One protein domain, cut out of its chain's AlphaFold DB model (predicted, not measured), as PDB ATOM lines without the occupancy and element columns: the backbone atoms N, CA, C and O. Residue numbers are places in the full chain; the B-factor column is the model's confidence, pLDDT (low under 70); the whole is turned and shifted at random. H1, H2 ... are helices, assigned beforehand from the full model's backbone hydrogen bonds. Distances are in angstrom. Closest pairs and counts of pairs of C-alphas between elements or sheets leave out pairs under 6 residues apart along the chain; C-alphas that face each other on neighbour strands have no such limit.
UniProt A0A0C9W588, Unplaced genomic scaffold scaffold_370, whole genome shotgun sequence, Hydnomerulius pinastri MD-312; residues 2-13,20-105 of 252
ATOM      1  N   ALA A   2     474.026 314.397 648.994       92.19
ATOM      2  CA  ALA A   2     474.621 314.915 647.754       92.19
ATOM      3  C   ALA A   2     474.035 316.252 647.243       92.19
ATOM      4  O   ALA A   2     474.782 317.148 646.852       92.19
ATOM      5  N   GLU A   3     472.709 316.425 647.276       92.25
ATOM      6  CA  GLU A   3     472.067 317.676 646.846       92.25
ATOM      7  C   GLU A   3     472.483 318.874 647.716       92.25
ATOM      8  O   GLU A   3     472.790 319.950 647.200       92.25
ATOM      9  N   MET A   4     472.533 318.677 649.035       93.88
ATOM     10  CA  MET A   4     472.960 319.697 649.990       93.88
ATOM     11  C   MET A   4     474.383 320.166 649.674       93.88
ATOM     12  O   MET A   4     474.620 321.365 649.562       93.88
ATOM     13  N   ILE A   5     475.301 319.228 649.426       93.88
ATOM     14  CA  ILE A   5     476.698 319.517 649.067       93.88
ATOM     15  C   ILE A   5     476.771 320.318 647.764       93.88
ATOM     16  O   ILE A   5     477.480 321.321 647.680       93.88
ATOM     17  N   GLN A   6     476.000 319.926 646.745       92.62
ATOM     18  CA  GLN A   6     475.960 320.654 645.474       92.62
ATOM     19  C   GLN A   6     475.422 322.079 645.621       92.62
ATOM     20  O   GLN A   6     475.844 322.968 644.879       92.62
ATOM     21  N   ARG A   7     474.475 322.308 646.537       92.75
ATOM     22  CA  ARG A   7     473.964 323.647 646.851       92.75
ATOM     23  C   ARG A   7     475.000 324.455 647.632       92.75
ATOM     24  O   ARG A   7     475.262 325.593 647.253       92.75
ATOM     25  N   ALA A   8     475.642 323.856 648.635       91.50
ATOM     26  CA  ALA A   8     476.711 324.481 649.413       91.50
ATOM     27  C   ALA A   8     477.877 324.936 648.520       91.50
ATOM     28  O   ALA A   8     478.304 326.085 648.589       91.50
ATOM     29  N   GLY A   9     478.312 324.088 647.580       90.88
ATOM     30  CA  GLY A   9     479.371 324.411 646.617       90.88
ATOM     31  C   GLY A   9     479.028 325.529 645.621       90.88
ATOM     32  O   GLY A   9     479.884 325.951 644.847       90.88
ATOM     33  N   ARG A  10     477.783 326.026 645.604       91.00
ATOM     34  CA  ARG A  10     477.372 327.182 644.789       91.00
ATOM     35  C   ARG A  10     477.391 328.498 645.559       91.00
ATOM     36  O   ARG A  10     477.210 329.525 644.911       91.00
ATOM     37  N   ALA A  11     477.610 328.476 646.877       89.81
ATOM     38  CA  ALA A  11     477.610 329.680 647.707       89.81
ATOM     39  C   ALA A  11     478.652 330.697 647.225       89.81
ATOM     40  O   ALA A  11     478.352 331.882 647.113       89.81
ATOM     41  N   VAL A  12     479.852 330.230 646.868       89.00
ATOM     42  CA  VAL A  12     480.918 331.064 646.308       89.00
ATOM     43  C   VAL A  12     481.652 330.320 645.202       89.00
ATOM     44  O   VAL A  12     482.022 329.161 645.351       89.00
ATOM     45  N   ARG A  13     481.874 331.012 644.080       87.69
ATOM     46  CA  ARG A  13     482.694 330.534 642.951       87.69
ATOM     47  C   ARG A  13     483.942 331.381 642.707       87.69
ATOM     48  O   ARG A  13     484.795 330.984 641.923       87.69
ATOM     49  N   LEU A  20     479.080 331.775 653.294       91.38
ATOM     50  CA  LEU A  20     478.504 331.032 654.401       91.38
ATOM     51  C   LEU A  20     477.514 330.009 653.840       91.38
ATOM     52  O   LEU A  20     476.639 330.351 653.042       91.38
ATOM     53  N   PHE A  21     477.646 328.757 654.270       93.25
ATOM     54  CA  PHE A  21     476.622 327.739 654.080       93.25
ATOM     55  C   PHE A  21     475.946 327.495 655.427       93.25
ATOM     56  O   PHE A  21     476.588 327.023 656.361       93.25
ATOM     57  N   LEU A  22     474.666 327.853 655.522       93.12
ATOM     58  CA  LEU A  22     473.860 327.685 656.725       93.12
ATOM     59  C   LEU A  22     472.884 326.526 656.525       93.12
ATOM     60  O   LEU A  22     472.070 326.548 655.600       93.12
ATOM     61  N   GLU A  23     472.942 325.545 657.418       93.38
ATOM     62  CA  GLU A  23     471.945 324.487 657.507       93.38
ATOM     63  C   GLU A  23     471.024 324.741 658.700       93.38
ATOM     64  O   GLU A  23     471.476 324.977 659.818       93.38
ATOM     65  N   MET A  24     469.717 324.689 658.452       93.56
ATOM     66  CA  MET A  24     468.693 324.791 659.485       93.56
ATOM     67  C   MET A  24     467.944 323.468 659.554       93.56
ATOM     68  O   MET A  24     467.418 322.991 658.544       93.56
ATOM     69  N   TYR A  25     467.856 322.898 660.747       95.12
ATOM     70  CA  TYR A  25     467.146 321.653 660.995       95.12
ATOM     71  C   TYR A  25     466.129 321.820 662.125       95.12
ATOM     72  O   TYR A  25     466.193 322.742 662.936       95.12
ATOM     73  N   GLU A  26     465.136 320.937 662.138       94.69
ATOM     74  CA  GLU A  26     464.091 320.916 663.161       94.69
ATOM     75  C   GLU A  26     464.606 320.218 664.437       94.69
ATOM     76  O   GLU A  26     465.449 319.328 664.324       94.69
ATOM     77  N   PRO A  27     464.082 320.541 665.639       95.81
ATOM     78  CA  PRO A  27     464.582 319.986 666.907       95.81
ATOM     79  C   PRO A  27     464.631 318.456 666.957       95.81
ATOM     80  O   PRO A  27     465.588 317.884 667.476       95.81
ATOM     81  N   TRP A  28     463.657 317.791 666.325       95.56
ATOM     82  CA  TRP A  28     463.588 316.330 666.270       95.56
ATOM     83  C   TRP A  28     464.847 315.692 665.668       95.56
ATOM     84  O   TRP A  28     465.143 314.545 665.982       95.56
ATOM     85  N   VAL A  29     465.590 316.413 664.815       96.56
ATOM     86  CA  VAL A  29     466.845 315.929 664.224       96.56
ATOM     87  C   VAL A  29     467.893 315.693 665.304       96.56
ATOM     88  O   VAL A  29     468.635 314.728 665.196       96.56
ATOM     89  N   LEU A  30     467.947 316.519 666.351       94.94
ATOM     90  CA  LEU A  30     468.902 316.359 667.453       94.94
ATOM     91  C   LEU A  30     468.433 315.351 668.505       94.94
ATOM     92  O   LEU A  30     469.250 314.704 669.148       94.94
ATOM     93  N   GLU A  31     467.121 315.220 668.682       94.44
ATOM     94  CA  GLU A  31     466.515 314.287 669.641       94.44
ATOM     95  C   GLU A  31     466.572 312.832 669.158       94.44
ATOM     96  O   GLU A  31     466.347 311.895 669.927       94.44
ATOM     97  N   HIS A  32     466.846 312.632 667.871       92.38
ATOM     98  CA  HIS A  32     466.864 311.319 667.261       92.38
ATOM     99  C   HIS A  32     468.126 310.535 667.632       92.38
ATOM    100  O   HIS A  32     469.229 310.935 667.270       92.38
ATOM    101  N   SER A  33     467.981 309.389 668.300       91.94
ATOM    102  CA  SER A  33     469.118 308.496 668.546       91.94
ATOM    103  C   SER A  33     469.431 307.689 667.287       91.94
ATOM    104  O   SER A  33     468.553 307.047 666.716       91.94
ATOM    105  N   LEU A  34     470.694 307.731 666.866       89.62
ATOM    106  CA  LEU A  34     471.257 306.871 665.820       89.62
ATOM    107  C   LEU A  34     472.071 305.714 666.429       89.62
ATOM    108  O   LEU A  34     472.885 305.092 665.742       89.62
ATOM    109  N   ASP A  35     471.896 305.452 667.728       82.56
ATOM    110  CA  ASP A  35     472.675 304.460 668.461       82.56
ATOM    111  C   ASP A  35     472.296 303.047 667.999       82.56
ATOM    112  O   ASP A  35     471.153 302.612 668.125       82.56
ATOM    113  N   GLY A  36     473.275 302.314 667.469       79.00
ATOM    114  CA  GLY A  36     473.093 300.946 666.968       79.00
ATOM    115  C   GLY A  36     472.957 300.834 665.449       79.00
ATOM    116  O   GLY A  36     473.090 299.730 664.921       79.00
ATOM    117  N   ASP A  37     472.790 301.952 664.740       80.12
ATOM    118  CA  ASP A  37     472.885 301.979 663.284       80.12
ATOM    119  C   ASP A  37     474.324 302.270 662.868       80.12
ATOM    120  O   ASP A  37     474.765 303.424 662.800       80.12
ATOM    121  N   GLU A  38     475.065 301.215 662.536       84.19
ATOM    122  CA  GLU A  38     476.361 301.369 661.882       84.19
ATOM    123  C   GLU A  38     476.188 302.110 660.540       84.19
ATOM    124  O   GLU A  38     475.197 301.899 659.821       84.19
ATOM    125  N   PRO A  39     477.113 303.018 660.176       85.38
ATOM    126  CA  PRO A  39     477.086 303.678 658.882       85.38
ATOM    127  C   PRO A  39     477.115 302.643 657.761       85.38
ATOM    128  O   PRO A  39     478.049 301.853 657.633       85.38
ATOM    129  N   ASP A  40     476.082 302.659 656.928       87.94
ATOM    130  CA  ASP A  40     476.044 301.823 655.742       87.94
ATOM    131  C   ASP A  40     476.977 302.418 654.695       87.94
ATOM    132  O   ASP A  40     476.669 303.434 654.074       87.94
ATOM    133  N   ALA A  41     478.144 301.801 654.533       88.75
ATOM    134  CA  ALA A  41     479.142 302.261 653.577       88.75
ATOM    135  C   ALA A  41     478.654 302.162 652.119       88.75
ATOM    136  O   ALA A  41     479.181 302.865 651.261       88.75
ATOM    137  N   SER A  42     477.669 301.301 651.825       93.62
ATOM    138  CA  SER A  42     477.126 301.154 650.471       93.62
ATOM    139  C   SER A  42     476.078 302.215 650.150       93.62
ATOM    140  O   SER A  42     475.981 302.632 648.997       93.62
ATOM    141  N   ASP A  43     475.275 302.612 651.136       94.50
ATOM    142  CA  ASP A  43     474.260 303.656 650.984       94.50
ATOM    143  C   ASP A  43     474.152 304.512 652.258       94.50
ATOM    144  O   ASP A  43     473.276 304.291 653.104       94.50
ATOM    145  N   PRO A  44     475.029 305.521 652.414       94.31
ATOM    146  CA  PRO A  44     474.998 306.401 653.578       94.31
ATOM    147  C   PRO A  44     473.728 307.272 653.618       94.31
ATOM    148  O   PRO A  44     473.354 307.769 654.682       94.31
ATOM    149  N   ASP A  45     473.052 307.453 652.479       95.50
ATOM    150  CA  ASP A  45     471.849 308.273 652.332       95.50
ATOM    151  C   ASP A  45     470.543 307.484 652.507       95.50
ATOM    152  O   ASP A  45     469.464 308.077 652.382       95.50
ATOM    153  N   LYS A  46     470.614 306.188 652.844       94.62
ATOM    154  CA  LYS A  46     469.418 305.375 653.066       94.62
ATOM    155  C   LYS A  46     468.484 306.034 654.090       94.62
ATOM    156  O   LYS A  46     468.964 306.610 655.076       94.62
ATOM    157  N   PRO A  47     467.159 305.971 653.881       94.94
ATOM    158  CA  PRO A  47     466.208 306.537 654.823       94.94
ATOM    159  C   PRO A  47     466.373 305.905 656.200       94.94
ATOM    160  O   PRO A  47     466.494 304.683 656.309       94.94
ATOM    161  N   TYR A  48     466.323 306.729 657.243       88.69
ATOM    162  CA  TYR A  48     466.473 306.248 658.611       88.69
ATOM    163  C   TYR A  48     465.422 305.188 658.979       88.69
ATOM    164  O   TYR A  48     465.753 304.154 659.549       88.69
ATOM    165  N   ALA A  49     464.162 305.374 658.572       91.75
ATOM    166  CA  ALA A  49     463.091 304.415 658.864       91.75
ATOM    167  C   ALA A  49     463.207 303.083 658.083       91.75
ATOM    168  O   ALA A  49     462.312 302.236 658.160       91.75
ATOM    169  N   GLY A  50     464.270 302.899 657.290       90.44
ATOM    170  CA  GLY A  50     464.465 301.750 656.418       90.44
ATOM    171  C   GLY A  50     463.486 301.762 655.246       90.44
ATOM    172  O   GLY A  50     463.514 302.648 654.389       90.44
ATOM    173  N   THR A  51     462.610 300.758 655.175       93.81
ATOM    174  CA  THR A  51     461.671 300.611 654.055       93.81
ATOM    175  C   THR A  51     460.561 301.658 654.112       93.81
ATOM    176  O   THR A  51     459.627 301.571 654.913       93.81
ATOM    177  N   LEU A  52     460.612 302.613 653.184       95.81
ATOM    178  CA  LEU A  52     459.610 303.665 653.060       95.81
ATOM    179  C   LEU A  52     458.264 303.139 652.542       95.81
ATOM    180  O   LEU A  52     458.170 302.442 651.533       95.81
ATOM    181  N   LYS A  53     457.187 303.565 653.200       96.75
ATOM    182  CA  LYS A  53     455.797 303.431 652.739       96.75
ATOM    183  C   LYS A  53     455.366 304.676 651.957       96.75
ATOM    184  O   LYS A  53     455.929 305.757 652.130       96.75
ATOM    185  N   LYS A  54     454.287 304.563 651.172       96.19
ATOM    186  CA  LYS A  54     453.709 305.681 650.390       96.19
ATOM    187  C   LYS A  54     453.413 306.934 651.231       96.19
ATOM    188  O   LYS A  54     453.555 308.043 650.731       96.19
ATOM    189  N   ASN A  55     453.041 306.750 652.498       95.94
ATOM    190  CA  ASN A  55     452.657 307.828 653.415       95.94
ATOM    191  C   ASN A  55     453.724 308.099 654.491       95.94
ATOM    192  O   ASN A  55     453.385 308.559 655.576       95.94
ATOM    193  N   SER A  56     454.988 307.761 654.224       96.56
ATOM    194  CA  SER A  56     456.076 308.022 655.173       96.56
ATOM    195  C   SER A  56     456.238 309.522 655.402       96.56
ATOM    196  O   SER A  56     456.106 310.330 654.475       96.56
ATOM    197  N   SER A  57     456.529 309.891 656.642       96.06
ATOM    198  CA  SER A  57     456.711 311.281 657.043       96.06
ATOM    199  C   SER A  57     457.982 311.886 656.425       96.06
ATOM    200  O   SER A  57     458.741 311.242 655.698       96.06
ATOM    201  N   LYS A  58     458.223 313.179 656.662       93.38
ATOM    202  CA  LYS A  58     459.512 313.804 656.324       93.38
ATOM    203  C   LYS A  58     460.656 313.177 657.135       93.38
ATOM    204  O   LYS A  58     461.715 312.928 656.569       93.38
ATOM    205  N   GLN A  59     460.412 312.883 658.412       95.06
ATOM    206  CA  GLN A  59     461.385 312.266 659.320       95.06
ATOM    207  C   GLN A  59     461.825 310.902 658.789       95.06
ATOM    208  O   GLN A  59     463.008 310.693 658.547       95.06
ATOM    209  N   ASP A  60     460.859 310.043 658.453       94.94
ATOM    210  CA  ASP A  60     461.116 308.698 657.922       94.94
ATOM    211  C   ASP A  60     461.961 308.716 656.643       94.94
ATOM    212  O   ASP A  60     462.785 307.836 656.418       94.94
ATOM    213  N   ARG A  61     461.735 309.729 655.793       95.06
ATOM    214  CA  ARG A  61     462.414 309.913 654.503       95.06
ATOM    215  C   ARG A  61     463.785 310.571 654.620       95.06
ATOM    216  O   ARG A  61     464.478 310.667 653.610       95.06
ATOM    217  N   THR A  62     464.158 311.065 655.795       95.56
ATOM    218  CA  THR A  62     465.452 311.723 655.979       95.56
ATOM    219  C   THR A  62     466.552 310.665 655.995       95.56
ATOM    220  O   THR A  62     466.448 309.658 656.695       95.56
ATOM    221  N   GLY A  63     467.582 310.867 655.174       95.56
ATOM    222  CA  GLY A  63     468.699 309.932 655.066       95.56
ATOM    223  C   GLY A  63     469.575 309.943 656.316       95.56
ATOM    224  O   GLY A  63     469.811 311.008 656.897       95.56
ATOM    225  N   CYS A  64     470.105 308.781 656.706       95.81
ATOM    226  CA  CYS A  64     470.960 308.653 657.889       95.81
ATOM    227  C   CYS A  64     472.168 309.604 657.848       95.81
ATOM    228  O   CYS A  64     472.502 310.203 658.866       95.81
ATOM    229  N   ALA A  65     472.821 309.787 656.694       96.25
ATOM    230  CA  ALA A  65     473.961 310.701 656.579       96.25
ATOM    231  C   ALA A  65     473.605 312.164 656.873       96.25
ATOM    232  O   ALA A  65     474.437 312.868 657.433       96.25
ATOM    233  N   ALA A  66     472.389 312.613 656.547       96.62
ATOM    234  CA  ALA A  66     471.952 313.972 656.870       96.62
ATOM    235  C   ALA A  66     471.746 314.149 658.380       96.62
ATOM    236  O   ALA A  66     472.206 315.133 658.951       96.62
ATOM    237  N   LEU A  67     471.136 313.159 659.043       96.44
ATOM    238  CA  LEU A  67     471.003 313.162 660.504       96.44
ATOM    239  C   LEU A  67     472.379 313.156 661.181       96.44
ATOM    240  O   LEU A  67     472.641 313.991 662.041       96.44
ATOM    241  N   ARG A  68     473.294 312.285 660.733       96.44
ATOM    242  CA  ARG A  68     474.669 312.230 661.256       96.44
ATOM    243  C   ARG A  68     475.446 313.522 661.007       96.44
ATOM    244  O   ARG A  68     476.235 313.905 661.861       96.44
ATOM    245  N   PHE A  69     475.245 314.180 659.866       96.50
ATOM    246  CA  PHE A  69     475.878 315.464 659.567       96.50
ATOM    247  C   PHE A  69     475.406 316.546 660.546       96.50
ATOM    248  O   PHE A  69     476.235 317.192 661.181       96.50
ATOM    249  N   ALA A  70     474.090 316.668 660.745       96.50
ATOM    250  CA  ALA A  70     473.503 317.633 661.675       96.50
ATOM    251  C   ALA A  70     473.921 317.385 663.137       96.50
ATOM    252  O   ALA A  70     474.210 318.332 663.869       96.50
ATOM    253  N   GLN A  71     473.994 316.113 663.545       95.88
ATOM    254  CA  GLN A  71     474.395 315.680 664.890       95.88
ATOM    255  C   GLN A  71     475.919 315.598 665.092       95.88
ATOM    256  O   GLN A  71     476.377 315.285 666.191       95.88
ATOM    257  N   SER A  72     476.726 315.833 664.054       95.38
ATOM    258  CA  SER A  72     478.176 315.661 664.136       95.38
ATOM    259  C   SER A  72     478.787 316.634 665.141       95.38
ATOM    260  O   SER A  72     478.682 317.851 664.990       95.38
ATOM    261  N   ALA A  73     479.509 316.088 666.121       94.12
ATOM    262  CA  ALA A  73     480.393 316.849 667.004       94.12
ATOM    263  C   ALA A  73     481.776 317.119 666.377       94.12
ATOM    264  O   ALA A  73     482.573 317.865 666.931       94.12
ATOM    265  N   LYS A  74     482.084 316.487 665.236       94.12
ATOM    266  CA  LYS A  74     483.341 316.677 664.502       94.12
ATOM    267  C   LYS A  74     483.219 317.796 663.475       94.12
ATOM    268  O   LYS A  74     482.112 318.162 663.074       94.12
ATOM    269  N   CYS A  75     484.371 318.240 662.976       95.50
ATOM    270  CA  CYS A  75     484.472 319.151 661.842       95.50
ATOM    271  C   CYS A  75     483.571 318.696 660.678       95.50
ATOM    272  O   CYS A  75     483.704 317.585 660.163       95.50
ATOM    273  N   LEU A  76     482.677 319.576 660.220       95.75
ATOM    274  CA  LEU A  76     481.751 319.268 659.126       95.75
ATOM    275  C   LEU A  76     482.484 319.021 657.800       95.75
ATOM    276  O   LEU A  76     482.042 318.213 656.988       95.75
ATOM    277  N   ARG A  77     483.636 319.663 657.581       95.50
ATOM    278  CA  ARG A  77     484.463 319.415 656.393       95.50
ATOM    279  C   ARG A  77     485.093 318.024 656.416       95.50
ATOM    280  O   ARG A  77     485.098 317.352 655.391       95.50
ATOM    281  N   GLU A  78     485.554 317.576 657.584       96.25
ATOM    282  CA  GLU A  78     486.022 316.200 657.785       96.25
ATOM    283  C   GLU A  78     484.895 315.194 657.544       96.25
ATOM    284  O   GLU A  78     485.091 314.196 656.852       96.25
ATOM    285  N   PHE A  79     483.688 315.484 658.039       96.50
ATOM    286  CA  PHE A  79     482.518 314.660 657.751       96.50
ATOM    287  C   PHE A  79     482.273 314.539 656.241       96.50
ATOM    288  O   PHE A  79     482.096 313.431 655.736       96.50
ATOM    289  N   LEU A  80     482.270 315.661 655.511       96.62
ATOM    290  CA  LEU A  80     482.039 315.665 654.065       96.62
ATOM    291  C   LEU A  80     483.141 314.933 653.295       96.62
ATOM    292  O   LEU A  80     482.821 314.205 652.358       96.62
ATOM    293  N   ALA A  81     484.405 315.077 653.702       96.75
ATOM    294  CA  ALA A  81     485.518 314.338 653.114       96.75
ATOM    295  C   ALA A  81     485.311 312.823 653.258       96.75
ATOM    296  O   ALA A  81     485.379 312.093 652.273       96.75
ATOM    297  N   ASN A  82     484.945 312.361 654.458       95.88
ATOM    298  CA  ASN A  82     484.642 310.952 654.703       95.88
ATOM    299  C   ASN A  82     483.420 310.471 653.903       95.88
ATOM    300  O   ASN A  82     483.472 309.415 653.280       95.88
ATOM    301  N   TYR A  83     482.335 311.254 653.873       95.94
ATOM    302  CA  TYR A  83     481.119 310.922 653.119       95.94
ATOM    303  C   TYR A  83     481.378 310.814 651.605       95.94
ATOM    304  O   TYR A  83     480.819 309.939 650.948       95.94
ATOM    305  N   LEU A  84     482.238 311.674 651.047       95.75
ATOM    306  CA  LEU A  84     482.619 311.651 649.630       95.75
ATOM    307  C   LEU A  84     483.772 310.684 649.322       95.75
ATOM    308  O   LEU A  84     484.149 310.556 648.157       95.75
ATOM    309  N   ASN A  85     484.330 310.020 650.341       95.50
ATOM    310  CA  ASN A  85     485.561 309.237 650.244       95.50
ATOM    311  C   ASN A  85     486.720 310.041 649.604       95.50
ATOM    312  O   ASN A  85     487.478 309.532 648.775       95.50
ATOM    313  N   ASP A  86     486.823 311.326 649.954       96.69
ATOM    314  CA  ASP A  86     487.867 312.235 649.486       96.69
ATOM    315  C   ASP A  86     489.101 312.136 650.391       96.69
ATOM    316  O   ASP A  86     489.184 312.751 651.453       96.69
ATOM    317  N   CYS A  87     490.080 311.353 649.939       96.75
ATOM    318  CA  CYS A  87     491.369 311.178 650.609       96.75
ATOM    319  C   CYS A  87     492.426 312.207 650.168       96.75
ATOM    320  O   CYS A  87     493.619 312.003 650.418       96.75
ATOM    321  N   SER A  88     492.049 313.267 649.446       97.31
ATOM    322  CA  SER A  88     493.018 314.261 648.984       97.31
ATOM    323  C   SER A  88     493.616 315.050 650.163       97.31
ATOM    324  O   SER A  88     492.914 315.354 651.130       97.31
ATOM    325  N   PRO A  89     494.894 315.474 650.092       92.94
ATOM    326  CA  PRO A  89     495.491 316.333 651.123       92.94
ATOM    327  C   PRO A  89     494.745 317.663 651.308       92.94
ATOM    328  O   PRO A  89     494.849 318.302 652.350       92.94
ATOM    329  N   THR A  90     494.003 318.087 650.283       94.31
ATOM    330  CA  THR A  90     493.228 319.328 650.243       94.31
ATOM    331  C   THR A  90     491.813 319.195 650.799       94.31
ATOM    332  O   THR A  90     491.154 320.219 650.980       94.31
ATOM    333  N   ALA A  91     491.338 317.980 651.095       94.12
ATOM    334  CA  ALA A  91     489.968 317.744 651.550       94.12
ATOM    335  C   ALA A  91     489.633 318.546 652.821       94.12
ATOM    336  O   ALA A  91     488.553 319.123 652.936       94.12
ATOM    337  N   LEU A  92     490.598 318.674 653.739       94.38
ATOM    338  CA  LEU A  92     490.452 319.415 655.001       94.38
ATOM    339  C   LEU A  92     490.982 320.860 654.940       94.38
ATOM    340  O   LEU A  92     490.769 321.642 655.870       94.38
ATOM    341  N   SER A  93     491.647 321.240 653.847       93.06
ATOM    342  CA  SER A  93     492.212 322.581 653.675       93.06
ATOM    343  C   SER A  93     491.114 323.630 653.505       93.06
ATOM    344  O   SER A  93     490.191 323.451 652.714       93.06
ATOM    345  N   HIS A  94     491.235 324.755 654.204       90.81
ATOM    346  CA  HIS A  94     490.353 325.915 654.076       90.81
ATOM    347  C   HIS A  94     491.176 327.207 654.161       90.81
ATOM    348  O   HIS A  94     492.248 327.230 654.761       90.81
ATOM    349  N   THR A  95     490.704 328.266 653.505       88.56
ATOM    350  CA  THR A  95     491.416 329.554 653.381       88.56
ATOM    351  C   THR A  95     490.873 330.636 654.314       88.56
ATOM    352  O   THR A  95     491.490 331.686 654.484       88.56
ATOM    353  N   THR A  96     489.699 330.405 654.894       87.19
ATOM    354  CA  THR A  96     489.037 331.299 655.843       87.19
ATOM    355  C   THR A  96     489.578 331.101 657.254       87.19
ATOM    356  O   THR A  96     490.198 330.087 657.552       87.19
ATOM    357  N   MET A  97     489.327 332.070 658.139       87.81
ATOM    358  CA  MET A  97     489.709 331.966 659.554       87.81
ATOM    359  C   MET A  97     489.017 330.788 660.256       87.81
ATOM    360  O   MET A  97     489.611 330.162 661.124       87.81
ATOM    361  N   TRP A  98     487.795 330.459 659.826       87.75
ATOM    362  CA  TRP A  98     487.005 329.354 660.360       87.75
ATOM    363  C   TRP A  98     486.647 328.357 659.263       87.75
ATOM    364  O   TRP A  98     486.358 328.750 658.129       87.75
ATOM    365  N   CYS A  99     486.621 327.071 659.609       91.19
ATOM    366  CA  CYS A  99     486.160 326.008 658.717       91.19
ATOM    367  C   CYS A  99     484.655 325.731 658.861       91.19
ATOM    368  O   CYS A  99     483.963 325.577 657.857       91.19
ATOM    369  N   CYS A 100     484.164 325.609 660.099       93.56
ATOM    370  CA  CYS A 100     482.759 325.395 660.461       93.56
ATOM    371  C   CYS A 100     482.537 325.720 661.952       93.56
ATOM    372  O   CYS A 100     483.492 326.046 662.655       93.56
ATOM    373  N   ASP A 101     481.306 325.578 662.439       92.31
ATOM    374  CA  ASP A 101     480.869 325.857 663.816       92.31
ATOM    375  C   ASP A 101     481.076 324.678 664.798       92.31
ATOM    376  O   ASP A 101     480.537 324.676 665.903       92.31
ATOM    377  N   ARG A 102     481.824 323.642 664.394       92.75
ATOM    378  CA  ARG A 102     482.131 322.434 665.196       92.75
ATOM    379  C   ARG A 102     483.592 322.358 665.644       92.75
ATOM    380  O   ARG A 102     484.110 321.275 665.898       92.75
ATOM    381  N   HIS A 103     484.278 323.493 665.683       88.81
ATOM    382  CA  HIS A 103     485.621 323.602 666.247       88.81
ATOM    383  C   HIS A 103     485.539 324.273 667.618       88.81
ATOM    384  O   HIS A 103     484.674 325.117 667.825       88.81
ATOM    385  N   ASP A 104     486.473 323.956 668.516       81.19
ATOM    386  CA  ASP A 104     486.597 324.581 669.847       81.19
ATOM    387  C   ASP A 104     487.081 326.049 669.783       81.19
ATOM    388  O   ASP A 104     487.764 326.539 670.683       81.19
ATOM    389  N   ASP A 105     486.778 326.755 668.693       77.56
ATOM    390  CA  ASP A 105     487.163 328.140 668.486       77.56
ATOM    391  C   ASP A 105     486.128 329.066 669.146       77.56
ATOM    392  O   ASP A 105     484.983 329.130 668.690       77.56
TER     393      ASP A 105
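What this domain is: This is residues 2 to 13 and 20 to 105 of the 252 residues of an uncharacterized protein of Hydnomerulius pinastri MD-312 (UniProt A0A0C9W588). This is a domain of little regular structure: the short helices H3 and H4 run side by side through the middle, and long loops, residues 32 to 63 and 84 to 105, reach toward opposite ends of the longest axis. H2 packs on H3, while H1 lies off to one side. The printed part has 98 residues with four named helices, H1 to H4 in order, holding 26 residues, and no named strand; the class is all helix. It is only just compact, close to loose, with a radius of gyration of the C-alphas of 14.6 A, and elongated, spanning 44 by 28 by 27 A.

Where its parts are: H1, residues 2 to 8, begins at C-alpha 2 (474.621, 314.915, 647.754). H2 is residues 28 to 31. H3, residues 64 to 70, is 10.1 A long. H4, residues 76 to 83, is 10.3 A long and ends at C-alpha 83 (481.119, 310.922, 653.119).

How they stand to each other: H1 is apart from H2 and H3, and only just apart from H4, at 8.3 A. H2 and H3 touch; their closest C-alphas, of Val 29 and Leu 67, are 6.2 A apart. H3 and H4 form a helical hairpin and only just touch, with 3 pairs of C-alphas within 8 A, the closest those of Phe 69 and Phe 79 at 6.9 A; they run opposite ways at a shallow tilt of 15 degrees. In H1, H3 and H4 every O i to N i+4 pair is within hydrogen-bond range; H2 is too short for one.

The domain as a whole: The C-alphas of Lys 54 and Met 97, the two farthest apart, are 45.5 A apart. Residues 14 to 19 are not printed, and C-alphas 13 and 20 are 12.2 A apart across this cut. The link H2 to H3 is long. No printed residue is under pLDDT 70.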